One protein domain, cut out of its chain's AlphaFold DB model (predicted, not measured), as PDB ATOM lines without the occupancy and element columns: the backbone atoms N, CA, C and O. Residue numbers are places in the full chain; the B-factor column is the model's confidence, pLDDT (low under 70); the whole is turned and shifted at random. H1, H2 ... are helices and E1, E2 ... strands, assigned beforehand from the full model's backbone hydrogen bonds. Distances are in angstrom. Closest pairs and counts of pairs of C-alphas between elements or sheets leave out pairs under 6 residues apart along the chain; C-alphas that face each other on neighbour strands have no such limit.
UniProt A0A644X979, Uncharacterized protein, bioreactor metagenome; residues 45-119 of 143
ATOM      1  N   PHE A  45     -25.482  26.271 -10.139       74.06
ATOM      2  CA  PHE A  45     -25.965  27.559 -10.646       74.06
ATOM      3  C   PHE A  45     -26.219  28.557  -9.508       74.06
ATOM      4  O   PHE A  45     -26.411  28.160  -8.359       74.06
ATOM      5  N   ALA A  46     -26.232  29.855  -9.817       75.19
ATOM      6  CA  ALA A  46     -26.620  30.895  -8.868       75.19
ATOM      7  C   ALA A  46     -27.698  31.836  -9.425       75.19
ATOM      8  O   ALA A  46     -27.606  32.315 -10.552       75.19
ATOM      9  N   GLU A  47     -28.708  32.138  -8.617       77.50
ATOM     10  CA  GLU A  47     -29.699  33.189  -8.861       77.50
ATOM     11  C   GLU A  47     -29.356  34.384  -7.973       77.50
ATOM     12  O   GLU A  47     -29.279  34.231  -6.757       77.50
ATOM     13  N   ILE A  48     -29.097  35.557  -8.558       79.69
ATOM     14  CA  ILE A  48     -28.629  36.731  -7.811       79.69
ATOM     15  C   ILE A  48     -29.643  37.865  -7.915       79.69
ATOM     16  O   ILE A  48     -29.929  38.359  -9.008       79.69
ATOM     17  N   GLU A  49     -30.135  38.322  -6.767       78.56
ATOM     18  CA  GLU A  49     -31.176  39.345  -6.668       78.56
ATOM     19  C   GLU A  49     -30.869  40.351  -5.554       78.56
ATOM     20  O   GLU A  49     -30.144  40.054  -4.605       78.56
ATOM     21  N   TYR A  50     -31.432  41.558  -5.645       78.62
ATOM     22  CA  TYR A  50     -31.407  42.502  -4.526       78.62
ATOM     23  C   TYR A  50     -32.500  42.150  -3.528       78.62
ATOM     24  O   TYR A  50     -33.648  41.950  -3.921       78.62
ATOM     25  N   GLY A  51     -32.155  42.132  -2.244       74.56
ATOM     26  CA  GLY A  51     -33.150  42.073  -1.183       74.56
ATOM     27  C   GLY A  51     -33.918  43.392  -1.060       74.56
ATOM     28  O   GLY A  51     -33.381  44.470  -1.321       74.56
ATOM     29  N   ASP A  52     -35.165  43.310  -0.601       74.19
ATOM     30  CA  ASP A  52     -35.966  44.484  -0.245       74.19
ATOM     31  C   ASP A  52     -35.481  45.074   1.087       74.19
ATOM     32  O   ASP A  52     -35.985  44.765   2.170       74.19
ATOM     33  N   ILE A  53     -34.450  45.917   1.015       73.69
ATOM     34  CA  ILE A  53     -33.837  46.563   2.178       73.69
ATOM     35  C   ILE A  53     -34.103  48.060   2.153       73.69
ATOM     36  O   ILE A  53     -33.987  48.724   1.126       73.69
ATOM     37  N   LYS A  54     -34.457  48.594   3.325       74.81
ATOM     38  CA  LYS A  54     -34.670  50.029   3.524       74.81
ATOM     39  C   LYS A  54     -33.352  50.786   3.415       74.81
ATOM     40  O   LYS A  54     -32.357  50.394   4.022       74.81
ATOM     41  N   ASP A  55     -33.394  51.902   2.703       70.06
ATOM     42  CA  ASP A  55     -32.235  52.753   2.484       70.06
ATOM     43  C   ASP A  55     -31.805  53.459   3.782       70.06
ATOM     44  O   ASP A  55     -32.614  54.070   4.487       70.06
ATOM     45  N   GLY A  56     -30.522  53.356   4.125       77.81
ATOM     46  CA  GLY A  56     -29.939  54.040   5.272       77.81
ATOM     47  C   GLY A  56     -28.422  53.905   5.283       77.81
ATOM     48  O   GLY A  56     -27.907  52.795   5.354       77.81
ATOM     49  N   ARG A  57     -27.684  55.026   5.267       77.94
ATOM     50  CA  ARG A  57     -26.211  55.027   5.103       77.94
ATOM     51  C   ARG A  57     -25.470  54.112   6.080       77.94
ATOM     52  O   ARG A  57     -24.591  53.366   5.661       77.94
ATOM     53  N   PHE A  58     -25.831  54.145   7.365       82.31
ATOM     54  CA  PHE A  58     -25.189  53.301   8.380       82.31
ATOM     55  C   PHE A  58     -25.472  51.810   8.147       82.31
ATOM     56  O   PHE A  58     -24.552  50.994   8.180       82.31
ATOM     57  N   ASN A  59     -26.723  51.465   7.832       80.81
ATOM     58  CA  ASN A  59     -27.125  50.089   7.546       80.81
ATOM     59  C   ASN A  59     -26.494  49.578   6.245       80.81
ATOM     60  O   ASN A  59     -26.002  48.455   6.214       80.81
ATOM     61  N   ASN A  60     -26.427  50.412   5.207       82.69
ATOM     62  CA  ASN A  60     -25.788  50.081   3.934       82.69
ATOM     63  C   ASN A  60     -24.288  49.810   4.137       82.69
ATOM     64  O   ASN A  60     -23.764  48.803   3.659       82.69
ATOM     65  N   TRP A  61     -23.594  50.657   4.905       83.31
ATOM     66  CA  TRP A  61     -22.192  50.419   5.245       83.31
ATOM     67  C   TRP A  61     -22.017  49.119   6.041       83.31
ATOM     68  O   TRP A  61     -21.215  48.273   5.641       83.31
ATOM     69  N   PHE A  62     -22.798  48.924   7.111       84.94
ATOM     70  CA  PHE A  62     -22.728  47.728   7.955       84.94
ATOM     71  C   PHE A  62     -22.979  46.453   7.144       84.94
ATOM     72  O   PHE A  62     -22.184  45.514   7.207       84.94
ATOM     73  N   ASN A  63     -24.023  46.444   6.313       83.00
ATOM     74  CA  ASN A  63     -24.335  45.317   5.444       83.00
ATOM     75  C   ASN A  63     -23.205  45.067   4.443       83.00
ATOM     76  O   ASN A  63     -22.770  43.930   4.316       83.00
ATOM     77  N   SER A  64     -22.623  46.098   3.820       75.94
ATOM     78  CA  SER A  64     -21.493  45.903   2.894       75.94
ATOM     79  C   SER A  64     -20.279  45.203   3.541       75.94
ATOM     80  O   SER A  64     -19.532  44.462   2.887       75.94
ATOM     81  N   VAL A  65     -20.057  45.430   4.841       79.56
ATOM     82  CA  VAL A  65     -18.899  44.911   5.580       79.56
ATOM     83  C   VAL A  65     -19.197  43.547   6.193       79.56
ATOM     84  O   VAL A  65     -18.453  42.603   5.931       79.56
ATOM     85  N   PHE A  66     -20.269  43.429   6.970       81.12
ATOM     86  CA  PHE A  66     -20.508  42.268   7.829       81.12
ATOM     87  C   PHE A  66     -21.504  41.276   7.247       81.12
ATOM     88  O   PHE A  66     -21.346  40.074   7.436       81.12
ATOM     89  N   ARG A  67     -22.515  41.759   6.520       86.88
ATOM     90  CA  ARG A  67     -23.579  40.907   5.985       86.88
ATOM     91  C   ARG A  67     -23.926  41.291   4.543       86.88
ATOM     92  O   ARG A  67     -25.039  41.739   4.297       86.88
ATOM     93  N   PRO A  68     -22.988  41.132   3.593       85.38
ATOM     94  CA  PRO A  68     -23.095  41.680   2.235       85.38
ATOM     95  C   PRO A  68     -24.187  41.012   1.400       85.38
ATOM     96  O   PRO A  68     -24.838  41.659   0.586       85.38
ATOM     97  N   TYR A  69     -24.402  39.721   1.625       87.69
ATOM     98  CA  TYR A  69     -25.425  38.925   0.973       87.69
ATOM     99  C   TYR A  69     -25.914  37.830   1.925       87.69
ATOM    100  O   TYR A  69     -25.284  37.546   2.946       87.69
ATOM    101  N   SER A  70     -27.054  37.241   1.596       86.75
ATOM    102  CA  SER A  70     -27.594  36.038   2.222       86.75
ATOM    103  C   SER A  70     -27.700  34.952   1.153       86.75
ATOM    104  O   SER A  70     -27.999  35.259   0.003       86.75
ATOM    105  N   THR A  71     -27.440  33.701   1.518       87.19
ATOM    106  CA  THR A  71     -27.483  32.564   0.588       87.19
ATOM    107  C   THR A  71     -28.545  31.567   1.014       87.19
ATOM    108  O   THR A  71     -28.601  31.197   2.186       87.19
ATOM    109  N   GLU A  72     -29.330  31.090   0.063       83.31
ATOM    110  CA  GLU A  72     -30.279  29.995   0.235       83.31
ATOM    111  C   GLU A  72     -29.932  28.886  -0.761       83.31
ATOM    112  O   GLU A  72     -29.694  29.154  -1.938       83.31
ATOM    113  N   ASN A  73     -29.869  27.639  -0.295       81.06
ATOM    114  CA  ASN A  73     -29.647  26.505  -1.185       81.06
ATOM    115  C   ASN A  73     -30.946  26.211  -1.928       81.06
ATOM    116  O   ASN A  73     -31.990  26.017  -1.307       81.06
ATOM    117  N   ILE A  74     -30.867  26.139  -3.248       72.06
ATOM    118  CA  ILE A  74     -31.997  25.810  -4.105       72.06
ATOM    119  C   ILE A  74     -31.651  24.577  -4.927       72.06
ATOM    120  O   ILE A  74     -30.554  24.449  -5.460       72.06
ATOM    121  N   SER A  75     -32.597  23.653  -5.029       63.84
ATOM    122  CA  SER A  75     -32.500  22.513  -5.935       63.84
ATOM    123  C   SER A  75     -33.523  22.709  -7.039       63.84
ATOM    124  O   SER A  75     -34.728  22.688  -6.775       63.84
ATOM    125  N   VAL A  76     -33.068  22.896  -8.272       54.75
ATOM    126  CA  VAL A  76     -33.965  23.004  -9.425       54.75
ATOM    127  C   VAL A  76     -33.721  21.799 -10.314       54.75
ATOM    128  O   VAL A  76     -32.665  21.662 -10.922       54.75
ATOM    129  N   LEU A  77     -34.719  20.912 -10.364       48.50
ATOM    130  CA  LEU A  77     -34.810  19.799 -11.317       48.50
ATOM    131  C   LEU A  77     -33.544  18.921 -11.375       48.50
ATOM    132  O   LEU A  77     -33.090  18.525 -12.443       48.50
ATOM    133  N   GLY A  78     -33.002  18.598 -10.195       51.06
ATOM    134  CA  GLY A  78     -31.840  17.718 -10.021       51.06
ATOM    135  C   GLY A  78     -30.482  18.425 -10.042       51.06
ATOM    136  O   GLY A  78     -29.479  17.782  -9.750       51.06
ATOM    137  N   ALA A  79     -30.442  19.730 -10.330       58.22
ATOM    138  CA  ALA A  79     -29.246  20.557 -10.197       58.22
ATOM    139  C   ALA A  79     -29.238  21.299  -8.851       58.22
ATOM    140  O   ALA A  79     -30.259  21.848  -8.419       58.22
ATOM    141  N   GLU A  80     -28.079  21.322  -8.197       66.12
ATOM    142  CA  GLU A  80     -27.834  22.118  -6.993       66.12
ATOM    143  C   GLU A  80     -27.524  23.568  -7.369       66.12
ATOM    144  O   GLU A  80     -26.847  23.841  -8.359       66.12
ATOM    145  N   GLY A  81     -27.984  24.521  -6.572       77.31
ATOM    146  CA  GLY A  81     -27.692  25.925  -6.796       77.31
ATOM    147  C   GLY A  81     -27.876  26.784  -5.559       77.31
ATOM    148  O   GLY A  81     -28.269  26.317  -4.488       77.31
ATOM    149  N   TYR A  82     -27.587  28.070  -5.726       80.25
ATOM    150  CA  TYR A  82     -27.645  29.064  -4.664       80.25
ATOM    151  C   TYR A  82     -28.496  30.249  -5.094       80.25
ATOM    152  O   TYR A  82     -28.241  30.861  -6.128       80.25
ATOM    153  N   ARG A  83     -29.460  30.643  -4.272       80.19
ATOM    154  CA  ARG A  83     -30.065  31.967  -4.358       80.19
ATOM    155  C   ARG A  83     -29.272  32.921  -3.478       80.19
ATOM    156  O   ARG A  83     -29.162  32.716  -2.272       80.19
ATOM    157  N   ILE A  84     -28.708  33.957  -4.082       84.12
ATOM    158  CA  ILE A  84     -27.906  34.986  -3.428       84.12
ATOM    159  C   ILE A  84     -28.723  36.273  -3.384       84.12
ATOM    160  O   ILE A  84     -28.956  36.920  -4.404       84.12
ATOM    161  N   LEU A  85     -29.126  36.664  -2.179       85.25
ATOM    162  CA  LEU A  85     -29.826  37.914  -1.914       85.25
ATOM    163  C   LEU A  85     -28.829  38.968  -1.449       85.25
ATOM    164  O   LEU A  85     -28.225  38.843  -0.384       85.25
ATOM    165  N   ILE A  86     -28.657  40.014  -2.245       87.81
ATOM    166  CA  ILE A  86     -27.779  41.142  -1.950       87.81
ATOM    167  C   ILE A  86     -28.417  41.976  -0.850       87.81
ATOM    168  O   ILE A  86     -29.532  42.475  -1.002       87.81
ATOM    169  N   ASN A  87     -27.683  42.177   0.244       86.19
ATOM    170  CA  ASN A  87     -28.191  42.917   1.391       86.19
ATOM    171  C   ASN A  87     -27.925  44.434   1.284       86.19
ATOM    172  O   ASN A  87     -27.584  45.099   2.265       86.19
ATOM    173  N   LEU A  88     -28.073  44.988   0.085       85.19
ATOM    174  CA  LEU A  88     -27.986  46.418  -0.196       85.19
ATOM    175  C   LEU A  88     -29.204  46.848  -1.012       85.19
ATOM    176  O   LEU A  88     -29.716  46.047  -1.793       85.19
ATOM    177  N   PRO A  89     -29.663  48.100  -0.873       82.44
ATOM    178  CA  PRO A  89     -30.676  48.629  -1.768       82.44
ATOM    179  C   PRO A  89     -30.088  48.837  -3.176       82.44
ATOM    180  O   PRO A  89     -28.890  49.074  -3.338       82.44
ATOM    181  N   LYS A  90     -30.941  48.774  -4.208       80.88
ATOM    182  CA  LYS A  90     -30.549  48.915  -5.629       80.88
ATOM    183  C   LYS A  90     -29.857  50.242  -5.967       80.88
ATOM    184  O   LYS A  90     -29.181  50.333  -6.978       80.88
ATOM    185  N   ASN A  91     -30.074  51.268  -5.151       81.12
ATOM    186  CA  ASN A  91     -29.542  52.622  -5.295       81.12
ATOM    187  C   ASN A  91     -28.392  52.920  -4.310       81.12
ATOM    188  O   ASN A  91     -28.122  54.088  -4.031       81.12
ATOM    189  N   ALA A  92     -27.766  51.891  -3.729       81.12
ATOM    190  CA  ALA A  92     -26.615  52.064  -2.847       81.12
ATOM    191  C   ALA A  92     -25.423  52.707  -3.578       81.12
ATOM    192  O   ALA A  92     -25.312  52.641  -4.796       81.12
ATOM    193  N   GLU A  93     -24.504  53.307  -2.816       85.88
ATOM    194  CA  GLU A  93     -23.278  53.897  -3.366       85.88
ATOM    195  C   GLU A  93     -22.412  52.843  -4.084       85.88
ATOM    196  O   GLU A  93     -22.137  51.780  -3.519       85.88
ATOM    197  N   ASP A  94     -21.881  53.189  -5.262       85.25
ATOM    198  CA  ASP A  94     -21.045  52.323  -6.116       85.25
ATOM    199  C   ASP A  94     -19.893  51.643  -5.355       85.25
ATOM    200  O   ASP A  94     -19.497  50.510  -5.637       85.25
ATOM    201  N   THR A  95     -19.325  52.331  -4.360       85.69
ATOM    202  CA  THR A  95     -18.216  51.798  -3.555       85.69
ATOM    203  C   THR A  95     -18.649  50.644  -2.646       85.69
ATOM    204  O   THR A  95     -17.891  49.688  -2.450       85.69
ATOM    205  N   LEU A  96     -19.870  50.710  -2.107       85.19
ATOM    206  CA  LEU A  96     -20.465  49.667  -1.274       85.19
ATOM    207  C   LEU A  96     -20.921  48.499  -2.144       85.19
ATOM    208  O   LEU A  96     -20.667  47.346  -1.796       85.19
ATOM    209  N   GLU A  97     -21.525  48.806  -3.291       84.81
ATOM    210  CA  GLU A  97     -21.933  47.821  -4.288       84.81
ATOM    211  C   GLU A  97     -20.739  46.989  -4.761       84.81
ATOM    212  O   GLU A  97     -20.752  45.762  -4.640       84.81
ATOM    213  N   LYS A  98     -19.649  47.643  -5.179       84.81
ATOM    214  CA  LYS A  98     -18.419  46.969  -5.612       84.81
ATOM    215  C   LYS A  98     -17.875  46.022  -4.544       84.81
ATOM    216  O   LYS A  98     -17.526  44.885  -4.850       84.81
ATOM    217  N   ARG A  99     -17.852  46.455  -3.278       85.12
ATOM    218  CA  ARG A  99     -17.403  45.623  -2.150       85.12
ATOM    219  C   ARG A  99     -18.265  44.373  -1.986       85.12
ATOM    220  O   ARG A  99     -17.731  43.298  -1.719       85.12
ATOM    221  N   VAL A 100     -19.585  44.514  -2.090       85.25
ATOM    222  CA  VAL A 100     -20.504  43.376  -1.982       85.25
ATOM    223  C   VAL A 100     -20.325  42.433  -3.162       85.25
ATOM    224  O   VAL A 100     -20.199  41.228  -2.955       85.25
ATOM    225  N   PHE A 101     -20.229  42.975  -4.374       86.12
ATOM    226  CA  PHE A 101     -20.063  42.180  -5.582       86.12
ATOM    227  C   PHE A 101     -18.764  41.393  -5.532       86.12
ATOM    228  O   PHE A 101     -18.803  40.189  -5.739       86.12
ATOM    229  N   ASP A 102     -17.640  42.003  -5.155       84.25
ATOM    230  CA  ASP A 102     -16.361  41.296  -5.040       84.25
ATOM    231  C   ASP A 102     -16.439  40.102  -4.072       84.25
ATOM    232  O   ASP A 102     -15.901  39.032  -4.362       84.25
ATOM    233  N   LYS A 103     -17.186  40.220  -2.965       86.62
ATOM    234  CA  LYS A 103     -17.420  39.091  -2.049       86.62
ATOM    235  C   LYS A 103     -18.316  38.008  -2.651       86.62
ATOM    236  O   LYS A 103     -18.084  36.829  -2.389       86.62
ATOM    237  N   ILE A 104     -19.311  38.383  -3.455       84.69
ATOM    238  CA  ILE A 104     -20.148  37.428  -4.195       84.69
ATOM    239  C   ILE A 104     -19.306  36.702  -5.249       84.69
ATOM    240  O   ILE A 104     -19.383  35.483  -5.340       84.69
ATOM    241  N   LYS A 105     -18.419  37.396  -5.974       80.81
ATOM    242  CA  LYS A 105     -17.498  36.765  -6.938       80.81
ATOM    243  C   LYS A 105     -16.634  35.693  -6.279       80.81
ATOM    244  O   LYS A 105     -16.482  34.602  -6.825       80.81
ATOM    245  N   VAL A 106     -16.083  35.993  -5.100       81.94
ATOM    246  CA  VAL A 106     -15.301  35.026  -4.316       81.94
ATOM    247  C   VAL A 106     -16.158  33.819  -3.934       81.94
ATOM    248  O   VAL A 106     -15.712  32.693  -4.126       81.94
ATOM    249  N   PHE A 107     -17.392  34.037  -3.470       85.56
ATOM    250  CA  PHE A 107     -18.320  32.956  -3.132       85.56
ATOM    251  C   PHE A 107     -18.641  32.056  -4.330       85.56
ATOM    252  O   PHE A 107     -18.545  30.835  -4.219       85.56
ATOM    253  N   LEU A 108     -18.982  32.642  -5.481       80.69
ATOM    254  CA  LEU A 108     -19.307  31.894  -6.699       80.69
ATOM    255  C   LEU A 108     -18.128  31.031  -7.152       80.69
ATOM    256  O   LEU A 108     -18.311  29.867  -7.497       80.69
ATOM    257  N   LYS A 109     -16.910  31.582  -7.085       78.88
ATOM    258  CA  LYS A 109     -15.681  30.856  -7.414       78.88
ATOM    259  C   LYS A 109     -15.377  29.729  -6.422       78.88
ATOM    260  O   LYS A 109     -14.920  28.678  -6.839       78.88
ATOM    261  N   GLN A 110     -15.607  29.941  -5.127       82.44
ATOM    262  CA  GLN A 110     -15.369  28.928  -4.088       82.44
ATOM    263  C   GLN A 110     -16.337  27.744  -4.161       82.44
ATOM    264  O   GLN A 110     -15.998  26.663  -3.694       82.44
ATOM    265  N   ASN A 111     -17.532  27.955  -4.712       79.25
ATOM    266  CA  ASN A 111     -18.567  26.930  -4.829       79.25
ATOM    267  C   ASN A 111     -18.674  26.349  -6.248       79.25
ATOM    268  O   ASN A 111     -19.680  25.709  -6.549       79.25
ATOM    269  N   ASP A 112     -17.674  26.592  -7.106       74.69
ATOM    270  CA  ASP A 112     -17.619  26.124  -8.498       74.69
ATOM    271  C   ASP A 112     -18.914  26.406  -9.282       74.69
ATOM    272  O   ASP A 112     -19.412  25.573 -10.042       74.69
ATOM    273  N   VAL A 113     -19.495  27.595  -9.083       70.06
ATOM    274  CA  VAL A 113     -20.707  28.002  -9.800       70.06
ATOM    275  C   VAL A 113     -20.365  28.264 -11.266       70.06
ATOM    276  O   VAL A 113     -19.528  29.111 -11.578       70.06
ATOM    277  N   VAL A 114     -21.053  27.560 -12.165       64.94
ATOM    278  CA  VAL A 114     -20.785  27.548 -13.614       64.94
ATOM    279  C   VAL A 114     -21.741  28.463 -14.385       64.94
ATOM    280  O   VAL A 114     -21.457  28.873 -15.507       64.94
ATOM    281  N   SER A 115     -22.887  28.811 -13.793       66.00
ATOM    282  CA  SER A 115     -23.894  29.671 -14.424       66.00
ATOM    283  C   SER A 115     -24.553  30.611 -13.417       66.00
ATOM    284  O   SER A 115     -24.760  30.237 -12.263       66.00
ATOM    285  N   GLN A 116     -24.902  31.824 -13.858       67.12
ATOM    286  CA  GLN A 116     -25.648  32.804 -13.064       67.12
ATOM    287  C   GLN A 116     -26.876  33.331 -13.815       67.12
ATOM    288  O   GLN A 116     -26.841  33.507 -15.032       67.12
ATOM    289  N   THR A 117     -27.935  33.647 -13.074       65.06
ATOM    290  CA  THR A 117     -29.138  34.344 -13.554       65.06
ATOM    291  C   THR A 117     -29.491  35.517 -12.629       65.06
ATOM    292  O   THR A 117     -29.052  35.559 -11.480       65.06
ATOM    293  N   GLY A 118     -30.266  36.485 -13.127       69.06
ATOM    294  CA  GLY A 118     -30.610  37.715 -12.408       69.06
ATOM    295  C   GLY A 118     -29.604  38.841 -12.662       69.06
ATOM    296  O   GLY A 118     -29.410  39.262 -13.805       69.06
ATOM    297  N   ILE A 119     -28.978  39.359 -11.603       68.19
ATOM    298  CA  ILE A 119     -27.989  40.443 -11.703       68.19
ATOM    299  C   ILE A 119     -26.705  39.913 -12.347       68.19
ATOM    300  O   ILE A 119     -26.026  39.044 -11.803       68.19
TER     301      ILE A 119
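AT A GLANCE: This is residues 45 to 119 of the 143 residues of an uncharacterized protein of bioreactor metagenome (UniProt A0A644X979). A strongly twisted sheet of four strands forms a wall, with the long helix H2 packed lengthwise over one of its faces and the other face bare of named helices. The short helix H1 sits beyond one end of the sheet, side by side with the first part of H2, while the turn of the hairpin E2 and E3 makes the opposite end of an elongated outline. The printed part has 75 residues with two named helices and four named strands, in the order E1, H1, E2, E3, H2, E4, and the class is mixed, helices and strands. The sheet's order is E2, E3, E1, E4, a mixed sheet in which E2 and E3 are antiparallel and the other neighbours are parallel. The whole is compact, with a radius of gyration of the C-alphas of 12.6 A, and spans 40 by 21 by 18 A.

HOW THE PARTS SIT: E1, residues 45 to 50, is an inner strand of the sheet. H1, residues 57 to 66, follows after a short link and is not on the sheet. A tight link joins it to E2, residues 69 to 76, an edge strand; the closest C-alphas of H1 and E2, those of Asn 63 and Tyr 69, are 7.9 A apart. E2 forms a hairpin with E3, residues 79 to 86, its antiparallel neighbour at 155 degrees. Across this pair N 72 and O 83 are 2.9 A apart and N 83 and O 72 are 2.8 A apart, within hydrogen-bond range. E3 and E1 are parallel neighbours at 19 degrees, with N 47 and O 82 at 2.8 A and N 84 and O 47 at 2.7 A. H2, residues 94 to 110, is on the sheet at a height over the sheet of 9.9 A. It lies over E3 and E1 and runs along the strands, at 16 degrees to E3 on the local plane. This makes two layers, a sheet with a helix on one face. H1 and H2 touch, their closest C-alphas being those of Ser 64 and Val 100, 5.6 A apart; H2 touches H1 with residues 96 to 100 alone. The two helices run the same way at a shallow tilt of 21 degrees. E4, residues 113 to 118, is the other edge strand and runs parallel to E1 at 34 degrees, with N 46 and O 115 at 2.9 A. E3, H2 and E4 form a split strand-helix-strand unit, two strands running the same way with E1 between them in the sheet, and its crossover is right-handed. H2 and E4 are near each other, with 5 pairs of C-alphas within 10 A. H1 is apart from E3 and E4, and E2 is apart from E4. In both H1 and H2, every O i to N i+4 pair is within hydrogen-bond range.

IN THESE COORDINATES: E1 begins at C-alpha 45, (-25.965, 27.559, -10.646), and is 17.0 A from first to last C-alpha. H1 covers 14.2 A from Arg 57 to Phe 66. E2, Tyr 69 to Val 76, measures 20.8 A, and E3, Ala 79 to Ile 86, measures 22.2 A. H2 is the longest element at 24.2 A, from C-alpha 94 at (-21.045, 52.323, -6.116) to C-alpha 110. E4 measures 14.1 A and ends at C-alpha 118, (-30.610, 37.715, -12.408).

THE WHOLE: The two C-alphas farthest apart, those of Arg 57 and Gly 78, are 40.6 A from each other. The printed part has no cut. The links from H1 to E2, E2 to E3 and H2 to E4 are tight, those from E1 to H1 and E3 to H2 are short, and no link is long. The mean pLDDT of the printed part is 78.2; residues 75 to 80 and 114 to 119 are under 70.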